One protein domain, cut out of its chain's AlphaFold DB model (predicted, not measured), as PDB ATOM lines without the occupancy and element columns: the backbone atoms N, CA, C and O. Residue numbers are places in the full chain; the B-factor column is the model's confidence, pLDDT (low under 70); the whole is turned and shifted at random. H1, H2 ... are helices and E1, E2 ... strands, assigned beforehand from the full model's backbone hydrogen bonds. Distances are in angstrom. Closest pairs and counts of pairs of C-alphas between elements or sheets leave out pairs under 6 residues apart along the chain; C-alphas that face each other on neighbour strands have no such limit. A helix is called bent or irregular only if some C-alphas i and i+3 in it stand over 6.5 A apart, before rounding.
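Overview. This is residues 146 to 341 of the 465 residues of an uncharacterized protein of Candidatus Wolbachia massiliensis (UniProt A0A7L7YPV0). One long helix, H6, runs along most of the domain's length; its last part packs on E1, at the edge of a twisted four-stranded sheet, and the shorter helices H3, H4 and H5 gather along the rest of it, with H2 crossing H4 on the side away from H6. The small hairpin of E2 and E3 sticks out, apart from the other named elements. The printed part has 196 residues, with named elements in the order H1 H2 H3 H4 H5 H6 E1 E2 E3 E4 H7 E5 E6. The larger sheet runs E1, E4, E5, E6 and is mixed; the class is mixed, helices and strands. The whole is compact, with a radius of gyration of the C-alphas of 17.4 A and spans of 53 by 43 by 25 A.

Arrangement. H1, residues 146 to 149, touches the hub, H4, residues 207 to 216, closest at the C-alphas of Gln 147 and Ser 216, 6.1 A. H2, residues 151 to 166, is irregular, with C-alphas 155 and 158 7.6 A apart, and touches H4 about perpendicular at 88 degrees, closest at the C-alphas of Phe 153 and Leu 209, 5.4 A. H3, residues 193 to 204, forms a helical hairpin with H4; they only just touch, with 3 pairs of C-alphas within 8 A, closest Tyr 201 and Ile 207, 5.2 A. H5, residues 218 to 228, touches residues 161 to 165 of H2, closest at the C-alphas of Thr 224 and Glu 165, 6.3 A. H6, residues 232 to 263, only just irregular, with C-alphas 233 and 236 6.9 A apart, touches H4 at a steep tilt of 66 degrees, closest at the C-alphas of Leu 249 and Leu 215, 6.8 A. H6 stands up from the sheet at 54 degrees; the C-alphas of Gly 255 and Phe 272, in E1, residues 268 to 272, are 4.3 A apart. E2, residues 277 to 279, and E3, residues 284 to 286, form an antiparallel hairpin, N 277 to O 286 being 2.9 A. E4, residues 291 to 296, is antiparallel to E1, with N 271 to O 293 at 2.8 A. E4, H7, residues 314 to 318, and E5, residues 325 to 330, make a strand-helix-strand unit, two parallel neighbour strands with a helix between, its crossover right-handed; N 294 to O 327 is 2.9 A. E6, residues 333 to 340, forms a hairpin with E5, N 328 to O 336 being 2.9 A. Every O i to N i+4 pair is within hydrogen-bond range in H3, H4, H5 and H7, against 7 of 12 in H2 and 26 of 28 in H6; H1 is too short for such a pair.

Along the chain. H1 begins at C-alpha 146, (31.561, 71.359, 294.886). From first to last C-alpha, H2 measures 24.2 A, H6 46.7 A and E6 21.4 A. H6 runs from C-alpha 232 at (2.188, 56.994, 282.005) to C-alpha 263 at (35.772, 86.048, 296.398), and E6 ends at C-alpha 340, (23.026, 98.614, 296.151).

Size, cuts and confidence. The C-alphas farthest apart, those of Gln 232 and Ser 306, are 53.6 A apart. The printed part has no cut; the long links are H2 to H3 and E4 to H7. Mean pLDDT of the printed part is 80.8, and residues 169 to 191, 232 to 233 and 274 to 287 are under 70.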
ATOM      1  N   LEU A 146      32.630  70.527 294.331       85.00
ATOM      2  CA  LEU A 146      31.561  71.359 294.886       85.00
ATOM      3  C   LEU A 146      30.853  70.691 296.063       85.00
ATOM      4  O   LEU A 146      30.572  71.356 297.058       85.00
ATOM      5  N   GLN A 147      30.611  69.380 295.968       88.44
ATOM      6  CA  GLN A 147      30.066  68.575 297.061       88.44
ATOM      7  C   GLN A 147      30.960  68.695 298.299       88.44
ATOM      8  O   GLN A 147      30.471  69.044 299.370       88.44
ATOM      9  N   ASN A 148      32.277  68.522 298.133       89.44
ATOM     10  CA  ASN A 148      33.242  68.645 299.225       89.44
ATOM     11  C   ASN A 148      33.204  70.035 299.882       89.44
ATOM     12  O   ASN A 148      33.301  70.133 301.104       89.44
ATOM     13  N   ARG A 149      33.029  71.112 299.100       88.06
ATOM     14  CA  ARG A 149      32.896  72.479 299.647       88.06
ATOM     15  C   ARG A 149      31.644  72.644 300.505       88.06
ATOM     16  O   ARG A 149      31.646  73.459 301.418       88.06
ATOM     17  N   LEU A 150      30.593  71.880 300.228       91.06
ATOM     18  CA  LEU A 150      29.323  71.910 300.950       91.06
ATOM     19  C   LEU A 150      29.170  70.755 301.954       91.06
ATOM     20  O   LEU A 150      28.097  70.584 302.526       91.06
ATOM     21  N   GLN A 151      30.221  69.971 302.208       90.69
ATOM     22  CA  GLN A 151      30.132  68.761 303.034       90.69
ATOM     23  C   GLN A 151      29.649  69.040 304.465       90.69
ATOM     24  O   GLN A 151      29.045  68.177 305.093       90.69
ATOM     25  N   SER A 152      29.849  70.262 304.972       89.81
ATOM     26  CA  SER A 152      29.362  70.689 306.290       89.81
ATOM     27  C   SER A 152      27.838  70.630 306.455       89.81
ATOM     28  O   SER A 152      27.360  70.831 307.563       89.81
ATOM     29  N   PHE A 153      27.082  70.417 305.375       91.75
ATOM     30  CA  PHE A 153      25.621  70.328 305.373       91.75
ATOM     31  C   PHE A 153      25.091  68.883 305.304       91.75
ATOM     32  O   PHE A 153      23.877  68.681 305.258       91.75
ATOM     33  N   GLU A 154      25.971  67.875 305.265       93.50
ATOM     34  CA  GLU A 154      25.588  66.466 305.090       93.50
ATOM     35  C   GLU A 154      24.636  65.949 306.175       93.50
ATOM     36  O   GLU A 154      23.677  65.238 305.871       93.50
ATOM     37  N   ASP A 155      24.870  66.334 307.427       93.75
ATOM     38  CA  ASP A 155      24.097  65.904 308.595       93.75
ATOM     39  C   ASP A 155      22.617  66.315 308.532       93.75
ATOM     40  O   ASP A 155      21.757  65.667 309.128       93.75
ATOM     41  N   ARG A 156      22.313  67.367 307.767       94.38
ATOM     42  CA  ARG A 156      20.969  67.931 307.595       94.38
ATOM     43  C   ARG A 156      20.332  67.579 306.253       94.38
ATOM     44  O   ARG A 156      19.235  68.052 305.957       94.38
ATOM     45  N   ALA A 157      20.972  66.739 305.438       95.19
ATOM     46  CA  ALA A 157      20.489  66.386 304.100       95.19
ATOM     47  C   ALA A 157      19.055  65.824 304.093       95.19
ATOM     48  O   ALA A 157      18.267  66.127 303.193       95.19
ATOM     49  N   GLU A 158      18.703  65.054 305.126       96.00
ATOM     50  CA  GLU A 158      17.373  64.458 305.289       96.00
ATOM     51  C   GLU A 158      16.253  65.501 305.430       96.00
ATOM     52  O   GLU A 158      15.116  65.226 305.045       96.00
ATOM     53  N   GLU A 159      16.552  66.721 305.906       94.94
ATOM     54  CA  GLU A 159      15.575  67.822 305.951       94.94
ATOM     55  C   GLU A 159      15.027  68.107 304.543       94.94
ATOM     56  O   GLU A 159      13.815  68.158 304.328       94.94
ATOM     57  N   VAL A 160      15.929  68.220 303.564       95.25
ATOM     58  CA  VAL A 160      15.577  68.531 302.175       95.25
ATOM     59  C   VAL A 160      14.964  67.327 301.472       95.25
ATOM     60  O   VAL A 160      13.992  67.481 300.731       95.25
ATOM     61  N   LEU A 161      15.496  66.120 301.698       94.88
ATOM     62  CA  LEU A 161      14.942  64.897 301.107       94.88
ATOM     63  C   LEU A 161      13.495  64.666 301.563       94.88
ATOM     64  O   LEU A 161      12.633  64.379 300.731       94.88
ATOM     65  N   SER A 162      13.196  64.905 302.843       93.88
ATOM     66  CA  SER A 162      11.826  64.859 303.363       93.88
ATOM     67  C   SER A 162      10.912  65.892 302.694       93.88
ATOM     68  O   SER A 162       9.734  65.619 302.447       93.88
ATOM     69  N   ASP A 163      11.424  67.076 302.359       92.44
ATOM     70  CA  ASP A 163      10.647  68.076 301.623       92.44
ATOM     71  C   ASP A 163      10.367  67.638 300.177       92.44
ATOM     72  O   ASP A 163       9.240  67.816 299.704       92.44
ATOM     73  N   PHE A 164      11.315  66.978 299.498       90.38
ATOM     74  CA  PHE A 164      11.056  66.340 298.197       90.38
ATOM     75  C   PHE A 164       9.959  65.265 298.295       90.38
ATOM     76  O   PHE A 164       9.080  65.190 297.431       90.38
ATOM     77  N   GLU A 165       9.947  64.462 299.362       89.19
ATOM     78  CA  GLU A 165       8.892  63.467 299.610       89.19
ATOM     79  C   GLU A 165       7.517  64.098 299.864       89.19
ATOM     80  O   GLU A 165       6.487  63.495 299.551       89.19
ATOM     81  N   LYS A 166       7.464  65.328 300.376       87.38
ATOM     82  CA  LYS A 166       6.210  66.060 300.623       87.38
ATOM     83  C   LYS A 166       5.721  66.855 299.417       87.38
ATOM     84  O   LYS A 166       4.591  67.343 299.445       87.38
ATOM     85  N   LEU A 167       6.517  66.976 298.349       80.81
ATOM     86  CA  LEU A 167       6.104  67.727 297.164       80.81
ATOM     87  C   LEU A 167       4.816  67.163 296.560       80.81
ATOM     88  O   LEU A 167       4.657  65.949 296.384       80.81
ATOM     89  N   ASN A 168       3.895  68.073 296.238       74.94
ATOM     90  CA  ASN A 168       2.641  67.750 295.576       74.94
ATOM     91  C   ASN A 168       2.792  67.881 294.053       74.94
ATOM     92  O   ASN A 168       3.071  68.960 293.527       74.94
ATOM     93  N   PHE A 169       2.542  66.775 293.357       69.38
ATOM     94  CA  PHE A 169       2.686  66.637 291.910       69.38
ATOM     95  C   PHE A 169       1.334  66.615 291.169       69.38
ATOM     96  O   PHE A 169       1.270  66.205 290.012       69.38
ATOM     97  N   SER A 170       0.240  67.071 291.797       66.25
ATOM     98  CA  SER A 170      -1.082  67.177 291.161       66.25
ATOM     99  C   SER A 170      -1.034  67.987 289.854       66.25
ATOM    100  O   SER A 170      -0.571  69.127 289.816       66.25
ATOM    101  N   PHE A 171      -1.546  67.413 288.760       57.62
ATOM    102  CA  PHE A 171      -1.459  67.994 287.407       57.62
ATOM    103  C   PHE A 171      -2.155  69.365 287.283       57.62
ATOM    104  O   PHE A 171      -1.757  70.201 286.474       57.62
ATOM    105  N   LYS A 172      -3.188  69.612 288.103       61.16
ATOM    106  CA  LYS A 172      -3.983  70.851 288.108       61.16
ATOM    107  C   LYS A 172      -3.179  72.081 288.554       61.16
ATOM    108  O   LYS A 172      -3.464  73.178 288.087       61.16
ATOM    109  N   ASP A 173      -2.149  71.882 289.380       55.50
ATOM    110  CA  ASP A 173      -1.393  72.957 290.044       55.50
ATOM    111  C   ASP A 173       0.051  73.098 289.522       55.50
ATOM    112  O   ASP A 173       0.833  73.899 290.048       55.50
ATOM    113  N   ASN A 174       0.417  72.289 288.520       60.69
ATOM    114  CA  ASN A 174       1.794  72.083 288.055       60.69
ATOM    115  C   ASN A 174       1.952  72.188 286.524       60.69
ATOM    116  O   ASN A 174       2.961  71.746 285.973       60.69
ATOM    117  N   LYS A 175       0.981  72.775 285.808       57.34
ATOM    118  CA  LYS A 175       1.157  73.093 284.382       57.34
ATOM    119  C   LYS A 175       2.174  74.222 284.233       57.34
ATOM    120  O   LYS A 175       1.851  75.390 284.407       57.34
ATOM    121  N   CYS A 176       3.412  73.859 283.926       55.22
ATOM    122  CA  CYS A 176       4.427  74.820 283.534       55.22
ATOM    123  C   CYS A 176       4.103  75.311 282.114       55.22
ATOM    124  O   CYS A 176       4.315  74.591 281.142       55.22
ATOM    125  N   GLU A 177       3.549  76.516 282.002       52.78
ATOM    126  CA  GLU A 177       3.326  77.194 280.714       52.78
ATOM    127  C   GLU A 177       4.526  78.050 280.296       52.78
ATOM    128  O   GLU A 177       4.463  78.736 279.281       52.78
ATOM    129  N   ASP A 178       5.610  78.036 281.078       51.59
ATOM    130  CA  ASP A 178       6.728  78.947 280.891       51.59
ATOM    131  C   ASP A 178       7.896  78.294 280.119       51.59
ATOM    132  O   ASP A 178       8.665  77.517 280.704       51.59
ATOM    133  N   PRO A 179       8.065  78.599 278.816       48.84
ATOM    134  CA  PRO A 179       9.213  78.156 278.030       48.84
ATOM    135  C   PRO A 179      10.500  78.929 278.365       48.84
ATOM    136  O   PRO A 179      11.563  78.548 277.879       48.84
ATOM    137  N   SER A 180      10.423  79.996 279.168       47.56
ATOM    138  CA  SER A 180      11.452  81.036 279.298       47.56
ATOM    139  C   SER A 180      12.611  80.738 280.255       47.56
ATOM    140  O   SER A 180      13.338  81.643 280.635       47.56
ATOM    141  N   ASP A 181      12.846  79.482 280.635       50.25
ATOM    142  CA  ASP A 181      14.058  79.061 281.371       50.25
ATOM    143  C   ASP A 181      14.347  79.750 282.731       50.25
ATOM    144  O   ASP A 181      15.297  79.420 283.452       50.25
ATOM    145  N   CYS A 182      13.472  80.651 283.165       48.78
ATOM    146  CA  CYS A 182      13.381  81.069 284.545       48.78
ATOM    147  C   CYS A 182      12.800  79.880 285.316       48.78
ATOM    148  O   CYS A 182      11.776  79.316 284.916       48.78
ATOM    149  N   VAL A 183      13.432  79.466 286.419       48.97
ATOM    150  CA  VAL A 183      12.670  78.804 287.494       48.97
ATOM    151  C   VAL A 183      11.486  79.736 287.730       48.97
ATOM    152  O   VAL A 183      11.698  80.935 287.882       48.97
ATOM    153  N   ASN A 184      10.244  79.272 287.625       46.66
ATOM    154  CA  ASN A 184       9.112  80.190 287.702       46.66
ATOM    155  C   ASN A 184       9.069  80.793 289.118       46.66
ATOM    156  O   ASN A 184       8.634  80.161 290.080       46.66
ATOM    157  N   TYR A 185       9.593  82.012 289.257       51.22
ATOM    158  CA  TYR A 185       9.849  82.674 290.537       51.22
ATOM    159  C   TYR A 185       8.601  83.396 291.099       51.22
ATOM    160  O   TYR A 185       8.681  84.072 292.132       51.22
ATOM    161  N   ASN A 186       7.433  83.272 290.448       41.19
ATOM    162  CA  ASN A 186       6.263  84.124 290.688       41.19
ATOM    163  C   ASN A 186       5.245  83.597 291.719       41.19
ATOM    164  O   ASN A 186       4.563  82.598 291.501       41.19
ATOM    165  N   ASN A 187       5.073  84.372 292.796       41.56
ATOM    166  CA  ASN A 187       3.849  85.093 293.203       41.56
ATOM    167  C   ASN A 187       2.492  84.649 292.591       41.56
ATOM    168  O   ASN A 187       1.770  85.468 292.027       41.56
ATOM    169  N   GLY A 188       2.121  83.369 292.709       40.72
ATOM    170  CA  GLY A 188       0.770  82.883 292.389       40.72
ATOM    171  C   GLY A 188       0.548  82.329 290.975       40.72
ATOM    172  O   GLY A 188      -0.601  82.093 290.611       40.72
ATOM    173  N   ARG A 189       1.602  82.084 290.177       48.09
ATOM    174  CA  ARG A 189       1.488  81.330 288.908       48.09
ATOM    175  C   ARG A 189       1.761  79.833 289.131       48.09
ATOM    176  O   ARG A 189       2.525  79.498 290.036       48.09
ATOM    177  N   PRO A 190       1.192  78.925 288.315       54.47
ATOM    178  CA  PRO A 190       1.573  77.515 288.333       54.47
ATOM    179  C   PRO A 190       3.082  77.366 288.089       54.47
ATOM    180  O   PRO A 190       3.612  77.840 287.084       54.47
ATOM    181  N   ALA A 191       3.778  76.733 289.028       63.59
ATOM    182  CA  ALA A 191       5.215  76.490 288.964       63.59
ATOM    183  C   ALA A 191       5.484  74.987 288.950       63.59
ATOM    184  O   ALA A 191       4.713  74.214 289.529       63.59
ATOM    185  N   ASP A 192       6.578  74.591 288.303       74.00
ATOM    186  CA  ASP A 192       7.054  73.215 288.372       74.00
ATOM    187  C   ASP A 192       7.350  72.836 289.842       74.00
ATOM    188  O   ASP A 192       7.795  73.689 290.619       74.00
ATOM    189  N   PRO A 193       7.097  71.588 290.271       78.12
ATOM    190  CA  PRO A 193       7.423  71.138 291.622       78.12
ATOM    191  C   PRO A 193       8.882  71.378 292.030       78.12
ATOM    192  O   PRO A 193       9.130  71.719 293.189       78.12
ATOM    193  N   PHE A 194       9.833  71.257 291.097       84.69
ATOM    194  CA  PHE A 194      11.233  71.594 291.349       84.69
ATOM    195  C   PHE A 194      11.397  73.087 291.660       84.69
ATOM    196  O   PHE A 194      12.026  73.468 292.647       84.69
ATOM    197  N   ASP A 195      10.763  73.945 290.862       79.06
ATOM    198  CA  ASP A 195      10.829  75.391 291.057       79.06
ATOM    199  C   ASP A 195      10.232  75.803 292.412       79.06
ATOM    200  O   ASP A 195      10.741  76.707 293.076       79.06
ATOM    201  N   LYS A 196       9.170  75.123 292.862       80.00
ATOM    202  CA  LYS A 196       8.550  75.359 294.174       80.00
ATOM    203  C   LYS A 196       9.515  75.066 295.321       80.00
ATOM    204  O   LYS A 196       9.655  75.913 296.207       80.00
ATOM    205  N   ILE A 197      10.186  73.911 295.309       86.12
ATOM    206  CA  ILE A 197      11.132  73.562 296.380       86.12
ATOM    207  C   ILE A 197      12.375  74.452 296.342       86.12
ATOM    208  O   ILE A 197      12.755  74.990 297.379       86.12
ATOM    209  N   ALA A 198      12.937  74.727 295.163       85.75
ATOM    210  CA  ALA A 198      14.076  75.635 295.034       85.75
ATOM    211  C   ALA A 198      13.740  77.038 295.583       85.75
ATOM    212  O   ALA A 198      14.515  77.632 296.335       85.75
ATOM    213  N   ASN A 199      12.538  77.547 295.291       79.38
ATOM    214  CA  ASN A 199      12.056  78.826 295.818       79.38
ATOM    215  C   ASN A 199      11.842  78.830 297.331       79.38
ATOM    216  O   ASN A 199      12.143  79.832 297.987       79.38
ATOM    217  N   TYR A 200      11.307  77.739 297.881       84.75
ATOM    218  CA  TYR A 200      11.128  77.580 299.322       84.75
ATOM    219  C   TYR A 200      12.465  77.747 300.052       84.75
ATOM    220  O   TYR A 200      12.564  78.551 300.987       84.75
ATOM    221  N   TYR A 201      13.511  77.090 299.544       88.31
ATOM    222  CA  TYR A 201      14.850  77.195 300.108       88.31
ATOM    223  C   TYR A 201      15.490  78.562 299.885       88.31
ATOM    224  O   TYR A 201      15.997  79.163 300.828       88.31
ATOM    225  N   ARG A 202      15.358  79.135 298.689       79.25
ATOM    226  CA  ARG A 202      15.906  80.456 298.351       79.25
ATOM    227  C   ARG A 202      15.323  81.610 299.178       79.25
ATOM    228  O   ARG A 202      16.025  82.585 299.461       79.25
ATOM    229  N   LYS A 203      14.024  81.566 299.505       77.56
ATOM    230  CA  LYS A 203      13.328  82.675 300.186       77.56
ATOM    231  C   LYS A 203      13.427  82.598 301.705       77.56
ATOM    232  O   LYS A 203      13.584  83.647 302.331       77.56
ATOM    233  N   GLY A 204      13.323  81.398 302.278       75.88
ATOM    234  CA  GLY A 204      13.092  81.243 303.717       75.88
ATOM    235  C   GLY A 204      13.822  80.092 304.402       75.88
ATOM    236  O   GLY A 204      13.595  79.899 305.596       75.88
ATOM    237  N   LYS A 205      14.671  79.330 303.701       86.38
ATOM    238  CA  LYS A 205      15.500  78.279 304.312       86.38
ATOM    239  C   LYS A 205      16.957  78.394 303.854       86.38
ATOM    240  O   LYS A 205      17.400  79.427 303.362       86.38
ATOM    241  N   ASP A 206      17.708  77.338 304.117       91.06
ATOM    242  CA  ASP A 206      19.139  77.241 303.894       91.06
ATOM    243  C   ASP A 206      19.432  76.829 302.445       91.06
ATOM    244  O   ASP A 206      19.359  75.654 302.082       91.06
ATOM    245  N   ILE A 207      19.730  77.813 301.598       90.88
ATOM    246  CA  ILE A 207      20.022  77.574 300.179       90.88
ATOM    247  C   ILE A 207      21.299  76.746 299.970       90.88
ATOM    248  O   ILE A 207      21.391  76.007 298.995       90.88
ATOM    249  N   PHE A 208      22.266  76.812 300.889       93.19
ATOM    250  CA  PHE A 208      23.506  76.043 300.781       93.19
ATOM    251  C   PHE A 208      23.268  74.565 301.088       93.19
ATOM    252  O   PHE A 208      23.769  73.709 300.357       93.19
ATOM    253  N   LEU A 209      22.428  74.266 302.083       94.25
ATOM    254  CA  LEU A 209      21.934  72.911 302.327       94.25
ATOM    255  C   LEU A 209      21.153  72.367 301.119       94.25
ATOM    256  O   LEU A 209      21.369  71.230 300.705       94.25
ATOM    257  N   PHE A 210      20.274  73.173 300.517       93.88
ATOM    258  CA  PHE A 210      19.555  72.756 299.308       93.88
ATOM    259  C   PHE A 210      20.516  72.420 298.163       93.88
ATOM    260  O   PHE A 210      20.414  71.347 297.567       93.88
ATOM    261  N   ASN A 211      21.491  73.297 297.906       93.19
ATOM    262  CA  ASN A 211      22.518  73.078 296.889       93.19
ATOM    263  C   ASN A 211      23.333  71.812 297.180       93.19
ATOM    264  O   ASN A 211      23.583  71.042 296.256       93.19
ATOM    265  N   TYR A 212      23.685  71.547 298.444       93.69
ATOM    266  CA  TYR A 212      24.363  70.311 298.843       93.69
ATOM    267  C   TYR A 212      23.548  69.073 298.459       93.69
ATOM    268  O   TYR A 212      24.082  68.162 297.825       93.69
ATOM    269  N   VAL A 213      22.262  69.035 298.819       94.06
ATOM    270  CA  VAL A 213      21.399  67.871 298.572       94.06
ATOM    271  C   VAL A 213      21.174  67.668 297.081       94.06
ATOM    272  O   VAL A 213      21.312  66.551 296.589       94.06
ATOM    273  N   VAL A 214      20.915  68.741 296.335       92.00
ATOM    274  CA  VAL A 214      20.787  68.662 294.878       92.00
ATOM    275  C   VAL A 214      22.086  68.166 294.234       92.00
ATOM    276  O   VAL A 214      22.026  67.349 293.319       92.00
ATOM    277  N   LEU A 215      23.253  68.589 294.728       89.69
ATOM    278  CA  LEU A 215      24.555  68.161 294.212       89.69
ATOM    279  C   LEU A 215      24.994  66.765 294.657       89.69
ATOM    280  O   LEU A 215      25.787  66.166 293.936       89.69
ATOM    281  N   SER A 216      24.550  66.263 295.808       89.38
ATOM    282  CA  SER A 216      25.131  65.057 296.435       89.38
ATOM    283  C   SER A 216      24.154  63.894 296.569       89.38
ATOM    284  O   SER A 216      24.583  62.764 296.795       89.38
ATOM    285  N   LYS A 217      22.848  64.158 296.468       91.44
ATOM    286  CA  LYS A 217      21.771  63.188 296.710       91.44
ATOM    287  C   LYS A 217      20.847  63.047 295.497       91.44
ATOM    288  O   LYS A 217      19.643  62.829 295.640       91.44
ATOM    289  N   GLN A 218      21.380  63.197 294.276       88.62
ATOM    290  CA  GLN A 218      20.565  63.104 293.056       88.62
ATOM    291  C   GLN A 218      19.853  61.758 292.956       88.62
ATOM    292  O   GLN A 218      18.694  61.719 292.563       88.62
ATOM    293  N   LYS A 219      20.525  60.658 293.311       87.38
ATOM    294  CA  LYS A 219      19.943  59.315 293.230       87.38
ATOM    295  C   LYS A 219      18.721  59.189 294.138       87.38
ATOM    296  O   LYS A 219      17.706  58.640 293.731       87.38
ATOM    297  N   GLU A 220      18.805  59.721 295.348       91.69
ATOM    298  CA  GLU A 220      17.728  59.752 296.329       91.69
ATOM    299  C   GLU A 220      16.571  60.630 295.847       91.69
ATOM    300  O   GLU A 220      15.426  60.180 295.870       91.69
ATOM    301  N   ILE A 221      16.865  61.823 295.316       90.75
ATOM    302  CA  ILE A 221      15.860  62.689 294.681       90.75
ATOM    303  C   ILE A 221      15.155  61.932 293.547       90.75
ATOM    304  O   ILE A 221      13.927  61.876 293.518       90.75
ATOM    305  N   MET A 222      15.909  61.296 292.646       87.62
ATOM    306  CA  MET A 222      15.361  60.538 291.518       87.62
ATOM    307  C   MET A 222      14.498  59.357 291.977       87.62
ATOM    308  O   MET A 222      13.390  59.193 291.473       87.62
ATOM    309  N   ASN A 223      14.939  58.607 292.989       88.62
ATOM    310  CA  ASN A 223      14.154  57.521 293.582       88.62
ATOM    311  C   ASN A 223      12.825  58.029 294.166       88.62
ATOM    312  O   ASN A 223      11.800  57.354 294.061       88.62
ATOM    313  N   THR A 224      12.819  59.214 294.784       88.94
ATOM    314  CA  THR A 224      11.592  59.847 295.288       88.94
ATOM    315  C   THR A 224      10.634  60.195 294.151       88.94
ATOM    316  O   THR A 224       9.429  59.958 294.272       88.94
ATOM    317  N   LEU A 225      11.145  60.697 293.022       85.19
ATOM    318  CA  LEU A 225      10.331  60.962 291.832       85.19
ATOM    319  C   LEU A 225       9.776  59.668 291.228       85.19
ATOM    320  O   LEU A 225       8.590  59.614 290.910       85.19
ATOM    321  N   ASP A 226      10.595  58.621 291.113       85.81
ATOM    322  CA  ASP A 226      10.188  57.317 290.572       85.81
ATOM    323  C   ASP A 226       9.053  56.684 291.387       85.81
ATOM    324  O   ASP A 226       8.121  56.119 290.819       85.81
ATOM    325  N   LYS A 227       9.083  56.828 292.717       86.31
ATOM    326  CA  LYS A 227       8.004  56.357 293.602       86.31
ATOM    327  C   LYS A 227       6.710  57.158 293.453       86.31
ATOM    328  O   LYS A 227       5.635  56.618 293.696       86.31
ATOM    329  N   LYS A 228       6.803  58.449 293.124       81.44
ATOM    330  CA  LYS A 228       5.646  59.355 293.043       81.44
ATOM    331  C   LYS A 228       4.977  59.370 291.675       81.44
ATOM    332  O   LYS A 228       3.773  59.599 291.606       81.44
ATOM    333  N   PHE A 229       5.739  59.148 290.609       78.69
ATOM    334  CA  PHE A 229       5.247  59.148 289.238       78.69
ATOM    335  C   PHE A 229       5.098  57.717 288.723       78.69
ATOM    336  O   PHE A 229       6.012  57.160 288.119       78.69
ATOM    337  N   THR A 230       3.938  57.115 288.992       72.81
ATOM    338  CA  THR A 230       3.678  55.693 288.712       72.81
ATOM    339  C   THR A 230       2.796  55.457 287.486       72.81
ATOM    340  O   THR A 230       2.603  54.307 287.098       72.81
ATOM    341  N   SER A 231       2.222  56.508 286.887       74.12
ATOM    342  CA  SER A 231       1.374  56.401 285.695       74.12
ATOM    343  C   SER A 231       2.013  57.043 284.465       74.12
ATOM    344  O   SER A 231       2.771  58.006 284.553       74.12
ATOM    345  N   GLN A 232       1.662  56.524 283.288       68.44
ATOM    346  CA  GLN A 232       2.188  56.994 282.005       68.44
ATOM    347  C   GLN A 232       1.832  58.467 281.724       68.44
ATOM    348  O   GLN A 232       2.644  59.203 281.167       68.44
ATOM    349  N   ASP A 233       0.672  58.931 282.201       64.50
ATOM    350  CA  ASP A 233       0.224  60.329 282.082       64.50
ATOM    351  C   ASP A 233       1.084  61.316 282.892       64.50
ATOM    352  O   ASP A 233       1.026  62.529 282.682       64.50
ATOM    353  N   GLN A 234       1.893  60.814 283.827       75.31
ATOM    354  CA  GLN A 234       2.782  61.611 284.665       75.31
ATOM    355  C   GLN A 234       4.236  61.632 284.171       75.31
ATOM    356  O   GLN A 234       5.036  62.421 284.680       75.31
ATOM    357  N   GLU A 235       4.578  60.841 283.151       79.06
ATOM    358  CA  GLU A 235       5.948  60.762 282.635       79.06
ATOM    359  C   GLU A 235       6.422  62.114 282.084       79.06
ATOM    360  O   GLU A 235       7.566  62.514 282.288       79.06
ATOM    361  N   GLN A 236       5.520  62.896 281.482       78.25
ATOM    362  CA  GLN A 236       5.839  64.245 281.012       78.25
ATOM    363  C   GLN A 236       6.217  65.196 282.160       78.25
ATOM    364  O   GLN A 236       7.110  66.028 281.999       78.25
ATOM    365  N   LEU A 237       5.556  65.091 283.321       76.88
ATOM    366  CA  LEU A 237       5.889  65.902 284.500       76.88
ATOM    367  C   LEU A 237       7.249  65.501 285.066       76.88
ATOM    368  O   LEU A 237       8.064  66.363 285.386       76.88
ATOM    369  N   LYS A 238       7.506  64.195 285.144       81.56
ATOM    370  CA  LYS A 238       8.790  63.648 285.578       81.56
ATOM    371  C   LYS A 238       9.931  64.110 284.676       81.56
ATOM    372  O   LYS A 238      10.974  64.538 285.166       81.56
ATOM    373  N   GLU A 239       9.727  64.067 283.365       81.31
ATOM    374  CA  GLU A 239      10.717  64.506 282.385       81.31
ATOM    375  C   GLU A 239      10.971  66.017 282.461       81.31
ATOM    376  O   GLU A 239      12.115  66.466 282.385       81.31
ATOM    377  N   ASN A 240       9.929  66.817 282.692       79.44
ATOM    378  CA  ASN A 240      10.080  68.254 282.920       79.44
ATOM    379  C   ASN A 240      10.861  68.552 284.207       79.44
ATOM    380  O   ASN A 240      11.775  69.379 284.184       79.44
ATOM    381  N   PHE A 241      10.566  67.839 285.296       83.88
ATOM    382  CA  PHE A 241      11.300  67.963 286.555       83.88
ATOM    383  C   PHE A 241      12.785  67.644 286.358       83.88
ATOM    384  O   PHE A 241      13.647  68.417 286.773       83.88
ATOM    385  N   LYS A 242      13.099  66.530 285.682       85.06
ATOM    386  CA  LYS A 242      14.476  66.148 285.337       85.06
ATOM    387  C   LYS A 242      15.171  67.268 284.563       85.06
ATOM    388  O   LYS A 242      16.237  67.729 284.957       85.06
ATOM    389  N   LYS A 243      14.542  67.782 283.505       81.06
ATOM    390  CA  LYS A 243      15.093  68.898 282.720       81.06
ATOM    391  C   LYS A 243      15.413  70.117 283.587       81.06
ATOM    392  O   LYS A 243      16.474  70.714 283.420       81.06
ATOM    393  N   ARG A 244      14.535  70.469 284.532       81.44
ATOM    394  CA  ARG A 244      14.745  71.583 285.475       81.44
ATOM    395  C   ARG A 244      15.898  71.307 286.443       81.44
ATOM    396  O   ARG A 244      16.768  72.163 286.594       81.44
ATOM    397  N   LEU A 245      15.956  70.107 287.018       86.56
ATOM    398  CA  LEU A 245      17.038  69.671 287.902       86.56
ATOM    399  C   LEU A 245      18.406  69.726 287.201       86.56
ATOM    400  O   LEU A 245      19.348  70.294 287.748       86.56
ATOM    401  N   GLY A 246      18.511  69.194 285.979       85.75
ATOM    402  CA  GLY A 246      19.755  69.194 285.197       85.75
ATOM    403  C   GLY A 246      20.279  70.603 284.905       85.75
ATOM    404  O   GLY A 246      21.471  70.866 285.042       85.75
ATOM    405  N   ARG A 247      19.381  71.539 284.575       81.81
ATOM    406  CA  ARG A 247      19.741  72.955 284.386       81.81
ATOM    407  C   ARG A 247      20.171  73.623 285.685       81.81
ATOM    408  O   ARG A 247      21.135  74.380 285.695       81.81
ATOM    409  N   TYR A 248      19.471  73.346 286.781       85.44
ATOM    410  CA  TYR A 248      19.817  73.913 288.079       85.44
ATOM    411  C   TYR A 248      21.191  73.437 288.567       85.44
ATOM    412  O   TYR A 248      21.951  74.245 289.088       85.44
ATOM    413  N   LEU A 249      21.549  72.169 288.326       87.19
ATOM    414  CA  LEU A 249      22.886  71.641 288.619       87.19
ATOM    415  C   LEU A 249      23.989  72.438 287.914       87.19
ATOM    416  O   LEU A 249      24.931  72.869 288.574       87.19
ATOM    417  N   LEU A 250      23.842  72.688 286.606       84.38
ATOM    418  CA  LEU A 250      24.786  73.523 285.855       84.38
ATOM    419  C   LEU A 250      24.881  74.937 286.431       84.38
ATOM    420  O   LEU A 250      25.981  75.437 286.629       84.38
ATOM    421  N   ARG A 251      23.744  75.557 286.769       83.44
ATOM    422  CA  ARG A 251      23.723  76.907 287.356       83.44
ATOM    423  C   ARG A 251      24.414  76.970 288.716       83.44
ATOM    424  O   ARG A 251      25.124  77.936 288.974       83.44
ATOM    425  N   ILE A 252      24.232  75.963 289.575       86.81
ATOM    426  CA  ILE A 252      24.965  75.881 290.846       86.81
ATOM    427  C   ILE A 252      26.465  75.803 290.584       86.81
ATOM    428  O   ILE A 252      27.230  76.529 291.214       86.81
ATOM    429  N   ASP A 253      26.883  74.940 289.662       86.44
ATOM    430  CA  ASP A 253      28.298  74.743 289.356       86.44
ATOM    431  C   ASP A 253      28.944  76.000 288.770       86.44
ATOM    432  O   ASP A 253      29.961  76.450 289.295       86.44
ATOM    433  N   GLU A 254      28.320  76.630 287.773       85.12
ATOM    434  CA  GLU A 254      28.752  77.929 287.240       85.12
ATOM    435  C   GLU A 254      28.812  78.980 288.360       85.12
ATOM    436  O   GLU A 254      29.866  79.559 288.621       85.12
ATOM    437  N   GLY A 255      27.721  79.156 289.108       89.06
ATOM    438  CA  GLY A 255      27.621  80.185 290.140       89.06
ATOM    439  C   GLY A 255      28.587  80.000 291.313       89.06
ATOM    440  O   GLY A 255      29.043  80.993 291.879       89.06
ATOM    441  N   MET A 256      28.916  78.764 291.699       90.19
ATOM    442  CA  MET A 256      29.892  78.478 292.759       90.19
ATOM    443  C   MET A 256      31.341  78.630 292.290       90.19
ATOM    444  O   MET A 256      32.196  79.024 293.092       90.19
ATOM    445  N   ASN A 257      31.631  78.305 291.025       88.25
ATOM    446  CA  ASN A 257      32.954  78.492 290.429       88.25
ATOM    447  C   ASN A 257      33.246  79.979 290.202       88.25
ATOM    448  O   ASN A 257      34.308  80.457 290.598       88.25
ATOM    449  N   ASP A 258      32.278  80.722 289.667       88.88
ATOM    450  CA  ASP A 258      32.394  82.166 289.466       88.88
ATOM    451  C   ASP A 258      32.497  82.902 290.806       88.88
ATOM    452  O   ASP A 258      33.311  83.810 290.960       88.88
ATOM    453  N   ALA A 259      31.739  82.481 291.825       92.38
ATOM    454  CA  ALA A 259      31.859  83.065 293.157       92.38
ATOM    455  C   ALA A 259      33.197  82.728 293.837       92.38
ATOM    456  O   ALA A 259      33.708  83.545 294.596       92.38
ATOM    457  N   LYS A 260      33.783  81.548 293.577       91.00
ATOM    458  CA  LYS A 260      35.127  81.190 294.069       91.00
ATOM    459  C   LYS A 260      36.182  82.127 293.485       91.00
ATOM    460  O   LYS A 260      36.990  82.657 294.238       91.00
ATOM    461  N   GLU A 261      36.139  82.340 292.171       91.00
ATOM    462  CA  GLU A 261      37.024  83.281 291.480       91.00
ATOM    463  C   GLU A 261      36.820  84.712 291.983       91.00
ATOM    464  O   GLU A 261      37.785  85.402 292.268       91.00
ATOM    465  N   PHE A 262      35.569  85.135 292.165       93.69
ATOM    466  CA  PHE A 262      35.236  86.484 292.615       93.69
ATOM    467  C   PHE A 262      35.664  86.792 294.058       93.69
ATOM    468  O   PHE A 262      36.074  87.912 294.360       93.69
ATOM    469  N   LEU A 263      35.505  85.832 294.973       92.62
ATOM    470  CA  LEU A 263      35.772  86.048 296.398       92.62
ATOM    471  C   LEU A 263      37.255  85.921 296.753       92.62
ATOM    472  O   LEU A 263      37.668  86.526 297.746       92.62
ATOM    473  N   GLU A 264      38.009  85.126 295.984       88.81
ATOM    474  CA  GLU A 264      39.427  84.801 296.214       88.81
ATOM    475  C   GLU A 264      39.714  84.301 297.647       88.81
ATOM    476  O   GLU A 264      40.798  84.486 298.195       88.81
ATOM    477  N   GLU A 265      38.724  83.664 298.283       83.75
ATOM    478  CA  GLU A 265      38.805  83.179 299.660       83.75
ATOM    479  C   GLU A 265      38.281  81.744 299.776       83.75
ATOM    480  O   GLU A 265      37.082  81.494 299.641       83.75
ATOM    481  N   ASP A 266      39.168  80.803 300.106       75.88
ATOM    482  CA  ASP A 266      38.821  79.379 300.238       75.88
ATOM    483  C   ASP A 266      37.879  79.085 301.418       75.88
ATOM    484  O   ASP A 266      37.112  78.122 301.392       75.88
ATOM    485  N   ASP A 267      37.911  79.938 302.442       79.69
ATOM    486  CA  ASP A 267      37.116  79.800 303.665       79.69
ATOM    487  C   ASP A 267      35.666  80.282 303.517       79.69
ATOM    488  O   ASP A 267      34.865  80.136 304.446       79.69
ATOM    489  N   LEU A 268      35.326  80.873 302.369       88.69
ATOM    490  CA  LEU A 268      33.985  81.341 302.052       88.69
ATOM    491  C   LEU A 268      33.356  80.441 300.992       88.69
ATOM    492  O   LEU A 268      33.958  80.097 299.970       88.69
ATOM    493  N   ILE A 269      32.091  80.094 301.208       92.38
ATOM    494  CA  ILE A 269      31.305  79.383 300.205       92.38
ATOM    495  C   ILE A 269      30.389  80.403 299.540       92.38
ATOM    496  O   ILE A 269      29.412  80.853 300.133       92.38
ATOM    497  N   GLY A 270      30.734  80.787 298.316       93.44
ATOM    498  CA  GLY A 270      29.949  81.704 297.497       93.44
ATOM    499  C   GLY A 270      29.104  80.981 296.448       93.44
ATOM    500  O   GLY A 270      29.458  79.892 295.998       93.44
ATOM    501  N   PHE A 271      28.002  81.608 296.046       90.75
ATOM    502  CA  PHE A 271      27.138  81.161 294.956       90.75
ATOM    503  C   PHE A 271      26.430  82.357 294.304       90.75
ATOM    504  O   PHE A 271      25.703  83.092 294.978       90.75
ATOM    505  N   PHE A 272      26.620  82.540 292.996       89.38
ATOM    506  CA  PHE A 272      25.822  83.461 292.182       89.38
ATOM    507  C   PHE A 272      24.505  82.808 291.741       89.38
ATOM    508  O   PHE A 272      24.502  81.771 291.089       89.38
ATOM    509  N   ASP A 273      23.381  83.431 292.100       74.94
ATOM    510  CA  ASP A 273      22.027  82.849 292.044       74.94
ATOM    511  C   ASP A 273      21.122  83.510 290.982       74.94
ATOM    512  O   ASP A 273      19.887  83.464 291.052       74.94
ATOM    513  N   GLY A 274      21.696  84.237 290.025       62.59
ATOM    514  CA  GLY A 274      20.902  84.794 288.930       62.59
ATOM    515  C   GLY A 274      20.835  83.864 287.711       62.59
ATOM    516  O   GLY A 274      21.362  82.755 287.691       62.59
ATOM    517  N   CYS A 275      20.150  84.338 286.682       59.53
ATOM    518  CA  CYS A 275      20.007  83.683 285.388       59.53
ATOM    519  C   CYS A 275      20.425  84.665 284.295       59.53
ATOM    520  O   CYS A 275      20.285  85.873 284.491       59.53
ATOM    521  N   TYR A 276      20.860  84.162 283.144       57.06
ATOM    522  CA  TYR A 276      20.960  84.979 281.942       57.06
ATOM    523  C   TYR A 276      19.552  85.205 281.400       57.06
ATOM    524  O   TYR A 276      18.929  84.293 280.858       57.06
ATOM    525  N   TRP A 277      19.022  86.414 281.567       55.75
ATOM    526  CA  TRP A 277      17.747  86.784 280.968       55.75
ATOM    527  C   TRP A 277      17.836  88.159 280.299       55.75
ATOM    528  O   TRP A 277      18.263  89.124 280.939       55.75
ATOM    529  N   PRO A 278      17.428  88.298 279.025       53.06
ATOM    530  CA  PRO A 278      17.249  89.611 278.424       53.06
ATOM    531  C   PRO A 278      16.137  90.359 279.165       53.06
ATOM    532  O   PRO A 278      14.955  90.051 279.014       53.06
ATOM    533  N   ASP A 279      16.496  91.365 279.961       55.09
ATOM    534  CA  ASP A 279      15.511  92.306 280.481       55.09
ATOM    535  C   ASP A 279      15.305  93.414 279.450       55.09
ATOM    536  O   ASP A 279      15.938  94.474 279.466       55.09
ATOM    537  N   GLU A 280      14.391  93.138 278.520       51.72
ATOM    538  CA  GLU A 280      13.988  94.069 277.465       51.72
ATOM    539  C   GLU A 280      13.513  95.423 278.024       51.72
ATOM    540  O   GLU A 280      13.627  96.434 277.334       51.72
ATOM    541  N   LYS A 281      13.023  95.477 279.276       45.66
ATOM    542  CA  LYS A 281      12.566  96.723 279.915       45.66
ATOM    543  C   LYS A 281      13.708  97.535 280.505       45.66
ATOM    544  O   LYS A 281      13.642  98.761 280.482       45.66
ATOM    545  N   ALA A 282      14.738  96.877 281.025       48.62
ATOM    546  CA  ALA A 282      15.915  97.552 281.562       48.62
ATOM    547  C   ALA A 282      16.942  97.922 280.476       48.62
ATOM    548  O   ALA A 282      17.950  98.556 280.783       48.62
ATOM    549  N   GLY A 283      16.722  97.513 279.217       52.00
ATOM    550  CA  GLY A 283      17.671  97.738 278.121       52.00
ATOM    551  C   GLY A 283      19.037  97.081 278.366       52.00
ATOM    552  O   GLY A 283      20.023  97.450 277.729       52.00
ATOM    553  N   ARG A 284      19.100  96.129 279.306       54.00
ATOM    554  CA  ARG A 284      20.298  95.398 279.727       54.00
ATOM    555  C   ARG A 284      19.940  93.938 279.982       54.00
ATOM    556  O   ARG A 284      18.793  93.603 280.259       54.00
ATOM    557  N   PHE A 285      20.930  93.061 279.915       54.56
ATOM    558  CA  PHE A 285      20.748  91.674 280.327       54.56
ATOM    559  C   PHE A 285      20.788  91.605 281.857       54.56
ATOM    560  O   PHE A 285      21.724  92.112 282.473       54.56
ATOM    561  N   VAL A 286      19.773  90.998 282.476       56.66
ATOM    562  CA  VAL A 286      19.889  90.525 283.859       56.66
ATOM    563  C   VAL A 286      20.801  89.312 283.797       56.66
ATOM    564  O   VAL A 286      20.571  88.407 282.993       56.66
ATOM    565  N   ASN A 287      21.870  89.332 284.586       62.16
ATOM    566  CA  ASN A 287      22.888  88.295 284.552       62.16
ATOM    567  C   ASN A 287      22.960  87.551 285.892       62.16
ATOM    568  O   ASN A 287      22.462  88.031 286.919       62.16
ATOM    569  N   HIS A 288      23.591  86.376 285.908       73.31
ATOM    570  CA  HIS A 288      23.721  85.563 287.106       73.31
ATOM    571  C   HIS A 288      24.501  86.241 288.235       73.31
ATOM    572  O   HIS A 288      24.248  85.956 289.405       73.31
ATOM    573  N   TYR A 289      25.340  87.220 287.893       83.12
ATOM    574  CA  TYR A 289      26.172  87.984 288.824       83.12
ATOM    575  C   TYR A 289      25.423  88.968 289.740       83.12
ATOM    576  O   TYR A 289      25.970  89.366 290.767       83.12
ATOM    577  N   ASN A 290      24.173  89.350 289.439       84.50
ATOM    578  CA  ASN A 290      23.483  90.397 290.211       84.50
ATOM    579  C   ASN A 290      23.224  89.997 291.674       84.50
ATOM    580  O   ASN A 290      23.110  90.866 292.538       84.50
ATOM    581  N   ASN A 291      23.082  88.696 291.952       87.75
ATOM    582  CA  ASN A 291      22.733  88.177 293.274       87.75
ATOM    583  C   ASN A 291      23.806  87.200 293.763       87.75
ATOM    584  O   ASN A 291      23.808  86.032 293.373       87.75
ATOM    585  N   LEU A 292      24.662  87.666 294.668       93.06
ATOM    586  CA  LEU A 292      25.686  86.859 295.322       93.06
ATOM    587  C   LEU A 292      25.179  86.364 296.681       93.06
ATOM    588  O   LEU A 292      24.740  87.155 297.514       93.06
ATOM    589  N   SER A 293      25.248  85.063 296.932       93.94
ATOM    590  CA  SER A 293      25.056  84.475 298.260       93.94
ATOM    591  C   SER A 293      26.401  84.009 298.805       93.94
ATOM    592  O   SER A 293      27.135  83.327 298.099       93.94
ATOM    593  N   ILE A 294      26.721  84.348 300.053       95.31
ATOM    594  CA  ILE A 294      27.978  83.972 300.715       95.31
ATOM    595  C   ILE A 294      27.642  83.319 302.049       95.31
ATOM    596  O   ILE A 294      26.927  83.910 302.854       95.31
ATOM    597  N   ASN A 295      28.170  82.126 302.299       93.56
ATOM    598  CA  ASN A 295      28.084  81.460 303.589       93.56
ATOM    599  C   ASN A 295      29.430  81.494 304.306       93.56
ATOM    600  O   ASN A 295      30.437  80.999 303.797       93.56
ATOM    601  N   ILE A 296      29.406  82.047 305.514       91.69
ATOM    602  CA  ILE A 296      30.515  82.046 306.458       91.69
ATOM    603  C   ILE A 296      30.346  80.817 307.351       91.69
ATOM    604  O   ILE A 296      29.388  80.724 308.125       91.69
ATOM    605  N   THR A 297      31.267  79.863 307.224       84.19
ATOM    606  CA  THR A 297      31.256  78.601 307.987       84.19
ATOM    607  C   THR A 297      32.139  78.649 309.232       84.19
ATOM    608  O   THR A 297      31.924  77.897 310.182       84.19
ATOM    609  N   LYS A 298      33.136  79.540 309.253       85.12
ATOM    610  CA  LYS A 298      34.059  79.699 310.379       85.12
ATOM    611  C   LYS A 298      33.577  80.806 311.324       85.12
ATOM    612  O   LYS A 298      33.451  81.951 310.886       85.12
ATOM    613  N   PRO A 299      33.333  80.511 312.614       81.50
ATOM    614  CA  PRO A 299      33.034  81.538 313.608       81.50
ATOM    615  C   PRO A 299      34.141  82.599 313.679       81.50
ATOM    616  O   PRO A 299      35.320  82.269 313.574       81.50
ATOM    617  N   GLY A 300      33.764  83.868 313.860       82.19
ATOM    618  CA  GLY A 300      34.712  84.985 313.989       82.19
ATOM    619  C   GLY A 300      35.402  85.418 312.689       82.19
ATOM    620  O   GLY A 300      36.255  86.299 312.719       82.19
ATOM    621  N   LYS A 301      35.053  84.824 311.543       88.62
ATOM    622  CA  LYS A 301      35.554  85.256 310.235       88.62
ATOM    623  C   LYS A 301      34.920  86.597 309.848       88.62
ATOM    624  O   LYS A 301      33.701  86.689 309.711       88.62
ATOM    625  N   SER A 302      35.758  87.603 309.619       89.56
ATOM    626  CA  SER A 302      35.342  88.888 309.050       89.56
ATOM    627  C   SER A 302      35.200  88.800 307.531       89.56
ATOM    628  O   SER A 302      35.961  88.092 306.869       89.56
ATOM    629  N   LEU A 303      34.239  89.546 306.987       92.88
ATOM    630  CA  LEU A 303      34.010  89.696 305.553       92.88
ATOM    631  C   LEU A 303      33.988  91.184 305.208       92.88
ATOM    632  O   LEU A 303      33.115  91.915 305.674       92.88
ATOM    633  N   GLU A 304      34.911  91.621 304.357       92.81
ATOM    634  CA  GLU A 304      34.869  92.967 303.794       92.81
ATOM    635  C   GLU A 304      33.762  93.039 302.731       92.81
ATOM    636  O   GLU A 304      33.853  92.432 301.664       92.81
ATOM    637  N   THR A 305      32.680  93.761 303.024       93.88
ATOM    638  CA  THR A 305      31.503  93.841 302.142       93.88
ATOM    639  C   THR A 305      31.608  94.945 301.093       93.88
ATOM    640  O   THR A 305      30.920  94.883 300.076       93.88
ATOM    641  N   SER A 306      32.457  95.952 301.310       89.00
ATOM    642  CA  SER A 306      32.681  97.068 300.382       89.00
ATOM    643  C   SER A 306      33.151  96.572 299.016       89.00
ATOM    644  O   SER A 306      32.569  96.957 297.999       89.00
ATOM    645  N   ARG A 307      34.133  95.660 299.019       91.94
ATOM    646  CA  ARG A 307      34.748  95.080 297.822       91.94
ATOM    647  C   ARG A 307      33.767  94.287 296.960       91.94
ATOM    648  O   ARG A 307      33.934  94.224 295.748       91.94
ATOM    649  N   LEU A 308      32.703  93.734 297.554       94.06
ATOM    650  CA  LEU A 308      31.710  92.924 296.835       94.06
ATOM    651  C   LEU A 308      30.967  93.713 295.747       94.06
ATOM    652  O   LEU A 308      30.419  93.111 294.832       94.06
ATOM    653  N   PHE A 309      30.932  95.043 295.847       91.94
ATOM    654  CA  PHE A 309      30.211  95.921 294.919       91.94
ATOM    655  C   PHE A 309      31.141  96.728 294.002       91.94
ATOM    656  O   PHE A 309      30.658  97.519 293.189       91.94
ATOM    657  N   THR A 310      32.456  96.559 294.151       88.81
ATOM    658  CA  THR A 310      33.486  97.260 293.369       88.81
ATOM    659  C   THR A 310      34.359  96.298 292.578       88.81
ATOM    660  O   THR A 310      34.741  96.617 291.454       88.81
ATOM    661  N   ASN A 311      34.671  95.133 293.146       90.62
ATOM    662  CA  ASN A 311      35.482  94.119 292.490       90.62
ATOM    663  C   ASN A 311      34.724  93.506 291.320       90.62
ATOM    664  O   ASN A 311      33.492  93.440 291.311       90.62
ATOM    665  N   LYS A 312      35.485  93.037 290.334       90.12
ATOM    666  CA  LYS A 312      34.978  92.353 289.152       90.12
ATOM    667  C   LYS A 312      36.008  91.341 288.679       90.12
ATOM    668  O   LYS A 312      37.197  91.643 288.660       90.12
ATOM    669  N   THR A 313      35.540  90.170 288.261       88.62
ATOM    670  CA  THR A 313      36.360  89.241 287.476       88.62
ATOM    671  C   THR A 313      36.503  89.750 286.039       88.62
ATOM    672  O   THR A 313      35.730  90.606 285.591       88.62
ATOM    673  N   GLU A 314      37.444  89.193 285.275       84.06
ATOM    674  CA  GLU A 314      37.622  89.545 283.858       84.06
ATOM    675  C   GLU A 314      36.328  89.358 283.050       84.06
ATOM    676  O   GLU A 314      35.967  90.197 282.218       84.06
ATOM    677  N   ARG A 315      35.587  88.276 283.329       78.62
ATOM    678  CA  ARG A 315      34.306  87.969 282.678       78.62
ATOM    679  C   ARG A 315      33.213  88.964 283.064       78.62
ATOM    680  O   ARG A 315      32.426  89.360 282.205       78.62
ATOM    681  N   MET A 316      33.168  89.403 284.325       83.56
ATOM    682  CA  MET A 316      32.232  90.447 284.757       83.56
ATOM    683  C   MET A 316      32.521  91.781 284.071       83.56
ATOM    684  O   MET A 316      31.585  92.436 283.617       83.56
ATOM    685  N   GLU A 317      33.792  92.160 283.940       85.94
ATOM    686  CA  GLU A 317      34.172  93.412 283.282       85.94
ATOM    687  C   GLU A 317      33.854  93.386 281.781       85.94
ATOM    688  O   GLU A 317      33.189  94.293 281.276       85.94
ATOM    689  N   ARG A 318      34.217  92.297 281.084       79.00
ATOM    690  CA  ARG A 318      33.914  92.089 279.654       79.00
ATOM    691  C   ARG A 318      32.421  92.239 279.353       79.00
ATOM    692  O   ARG A 318      32.044  92.871 278.368       79.00
ATOM    693  N   ASN A 319      31.584  91.689 280.228       74.06
ATOM    694  CA  ASN A 319      30.133  91.647 280.059       74.06
ATOM    695  C   ASN A 319      29.396  92.805 280.751       74.06
ATOM    696  O   ASN A 319      28.168  92.852 280.701       74.06
ATOM    697  N   LYS A 320      30.123  93.753 281.364       79.94
ATOM    698  CA  LYS A 320      29.569  94.893 282.118       79.94
ATOM    699  C   LYS A 320      28.597  94.472 283.228       79.94
ATOM    700  O   LYS A 320      27.595  95.141 283.472       79.94
ATOM    701  N   ASN A 321      28.905  93.370 283.898       81.00
ATOM    702  CA  ASN A 321      28.138  92.880 285.034       81.00
ATOM    703  C   ASN A 321      28.612  93.521 286.338       81.00
ATOM    704  O   ASN A 321      29.779  93.889 286.488       81.00
ATOM    705  N   GLU A 322      27.713  93.573 287.313       86.31
ATOM    706  CA  GLU A 322      28.027  93.970 288.679       86.31
ATOM    707  C   GLU A 322      27.156  93.209 289.679       86.31
ATOM    708  O   GLU A 322      26.096  92.678 289.338       86.31
ATOM    709  N   VAL A 323      27.611  93.168 290.929       90.69
ATOM    710  CA  VAL A 323      26.792  92.694 292.045       90.69
ATOM    711  C   VAL A 323      25.851  93.820 292.459       90.69
ATOM    712  O   VAL A 323      26.289  94.920 292.784       90.69
ATOM    713  N   GLU A 324      24.550  93.539 292.486       89.00
ATOM    714  CA  GLU A 324      23.524  94.486 292.950       89.00
ATOM    715  C   GLU A 324      23.029  94.122 294.351       89.00
ATOM    716  O   GLU A 324      22.680  94.992 295.152       89.00
ATOM    717  N   ARG A 325      23.027  92.824 294.667       91.88
ATOM    718  CA  ARG A 325      22.600  92.282 295.951       91.88
ATOM    719  C   ARG A 325      23.576  91.223 296.446       91.88
ATOM    720  O   ARG A 325      23.842  90.243 295.751       91.88
ATOM    721  N   ALA A 326      24.001  91.356 297.698       94.75
ATOM    722  CA  ALA A 326      24.722  90.322 298.430       94.75
ATOM    723  C   ALA A 326      23.869  89.802 299.599       94.75
ATOM    724  O   ALA A 326      23.297  90.580 300.359       94.75
ATOM    725  N   LYS A 327      23.774  88.483 299.759       94.69
ATOM    726  CA  LYS A 327      23.122  87.823 300.898       94.69
ATOM    727  C   LYS A 327      24.171  87.069 301.692       94.69
ATOM    728  O   LYS A 327      24.792  86.149 301.164       94.69
ATOM    729  N   ILE A 328      24.344  87.435 302.954       94.81
ATOM    730  CA  ILE A 328      25.340  86.821 303.827       94.81
ATOM    731  C   ILE A 328      24.641  85.873 304.793       94.81
ATOM    732  O   ILE A 328      23.639  86.220 305.428       94.81
ATOM    733  N   TYR A 329      25.183  84.667 304.885       93.25
ATOM    734  CA  TYR A 329      24.710  83.581 305.724       93.25
ATOM    735  C   TYR A 329      25.797  83.217 306.732       93.25
ATOM    736  O   TYR A 329      26.985  83.237 306.418       93.25
ATOM    737  N   SER A 330      25.376  82.868 307.942       90.25
ATOM    738  CA  SER A 330      26.216  82.250 308.961       90.25
ATOM    739  C   SER A 330      25.696  80.840 309.196       90.25
ATOM    740  O   SER A 330      24.548  80.665 309.617       90.25
ATOM    741  N   ASN A 331      26.511  79.836 308.860       86.06
ATOM    742  CA  ASN A 331      26.139  78.420 308.941       86.06
ATOM    743  C   ASN A 331      24.749  78.125 308.341       86.06
ATOM    744  O   ASN A 331      23.888  77.518 308.979       86.06
ATOM    745  N   GLY A 332      24.510  78.625 307.123       86.75
ATOM    746  CA  GLY A 332      23.279  78.389 306.366       86.75
ATOM    747  C   GLY A 332      22.082  79.259 306.761       86.75
ATOM    748  O   GLY A 332      21.065  79.274 306.064       86.75
ATOM    749  N   LYS A 333      22.182  80.049 307.838       89.44
ATOM    750  CA  LYS A 333      21.146  81.013 308.236       89.44
ATOM    751  C   LYS A 333      21.485  82.396 307.707       89.44
ATOM    752  O   LYS A 333      22.552  82.925 308.006       89.44
ATOM    753  N   ARG A 334      20.575  83.002 306.941       92.75
ATOM    754  CA  ARG A 334      20.758  84.377 306.457       92.75
ATOM    755  C   ARG A 334      20.824  85.327 307.652       92.75
ATOM    756  O   ARG A 334      19.983  85.240 308.544       92.75
ATOM    757  N   ILE A 335      21.812  86.216 307.657       93.94
ATOM    758  CA  ILE A 335      21.994  87.225 308.707       93.94
ATOM    759  C   ILE A 335      21.814  88.644 308.169       93.94
ATOM    760  O   ILE A 335      21.222  89.475 308.849       93.94
ATOM    761  N   VAL A 336      22.249  88.919 306.937       95.44
ATOM    762  CA  VAL A 336      22.097  90.241 306.322       95.44
ATOM    763  C   VAL A 336      21.901  90.130 304.816       95.44
ATOM    764  O   VAL A 336      22.494  89.280 304.148       95.44
ATOM    765  N   THR A 337      21.050  90.998 304.283       95.62
ATOM    766  CA  THR A 337      20.962  91.292 302.852       95.62
ATOM    767  C   THR A 337      21.479  92.703 302.624       95.62
ATOM    768  O   THR A 337      21.087  93.623 303.335       95.62
ATOM    769  N   ILE A 338      22.359  92.867 301.645       97.00
ATOM    770  CA  ILE A 338      22.946  94.144 301.257       97.00
ATOM    771  C   ILE A 338      22.488  94.433 299.835       97.00
ATOM    772  O   ILE A 338      22.758  93.638 298.936       97.00
ATOM    773  N   GLU A 339      21.796  95.546 299.635       95.12
ATOM    774  CA  GLU A 339      21.326  95.982 298.319       95.12
ATOM    775  C   GLU A 339      21.965  97.313 297.950       95.12
ATOM    776  O   GLU A 339      21.973  98.257 298.745       95.12
ATOM    777  N   LYS A 340      22.503  97.387 296.735       91.50
ATOM    778  CA  LYS A 340      23.026  98.614 296.151       91.50
ATOM    779  C   LYS A 340      21.863  99.399 295.547       91.50
ATOM    780  O   LYS A 340      21.160  98.890 294.678       91.50
ATOM    781  N   ASN A 341      21.627 100.615 296.033       87.62
ATOM    782  CA  ASN A 341      20.556 101.463 295.507       87.62
ATOM    783  C   ASN A 341      21.008 102.251 294.261       87.62
ATOM    784  O   ASN A 341      22.175 102.223 293.873       87.62
TER     785      ASN A 341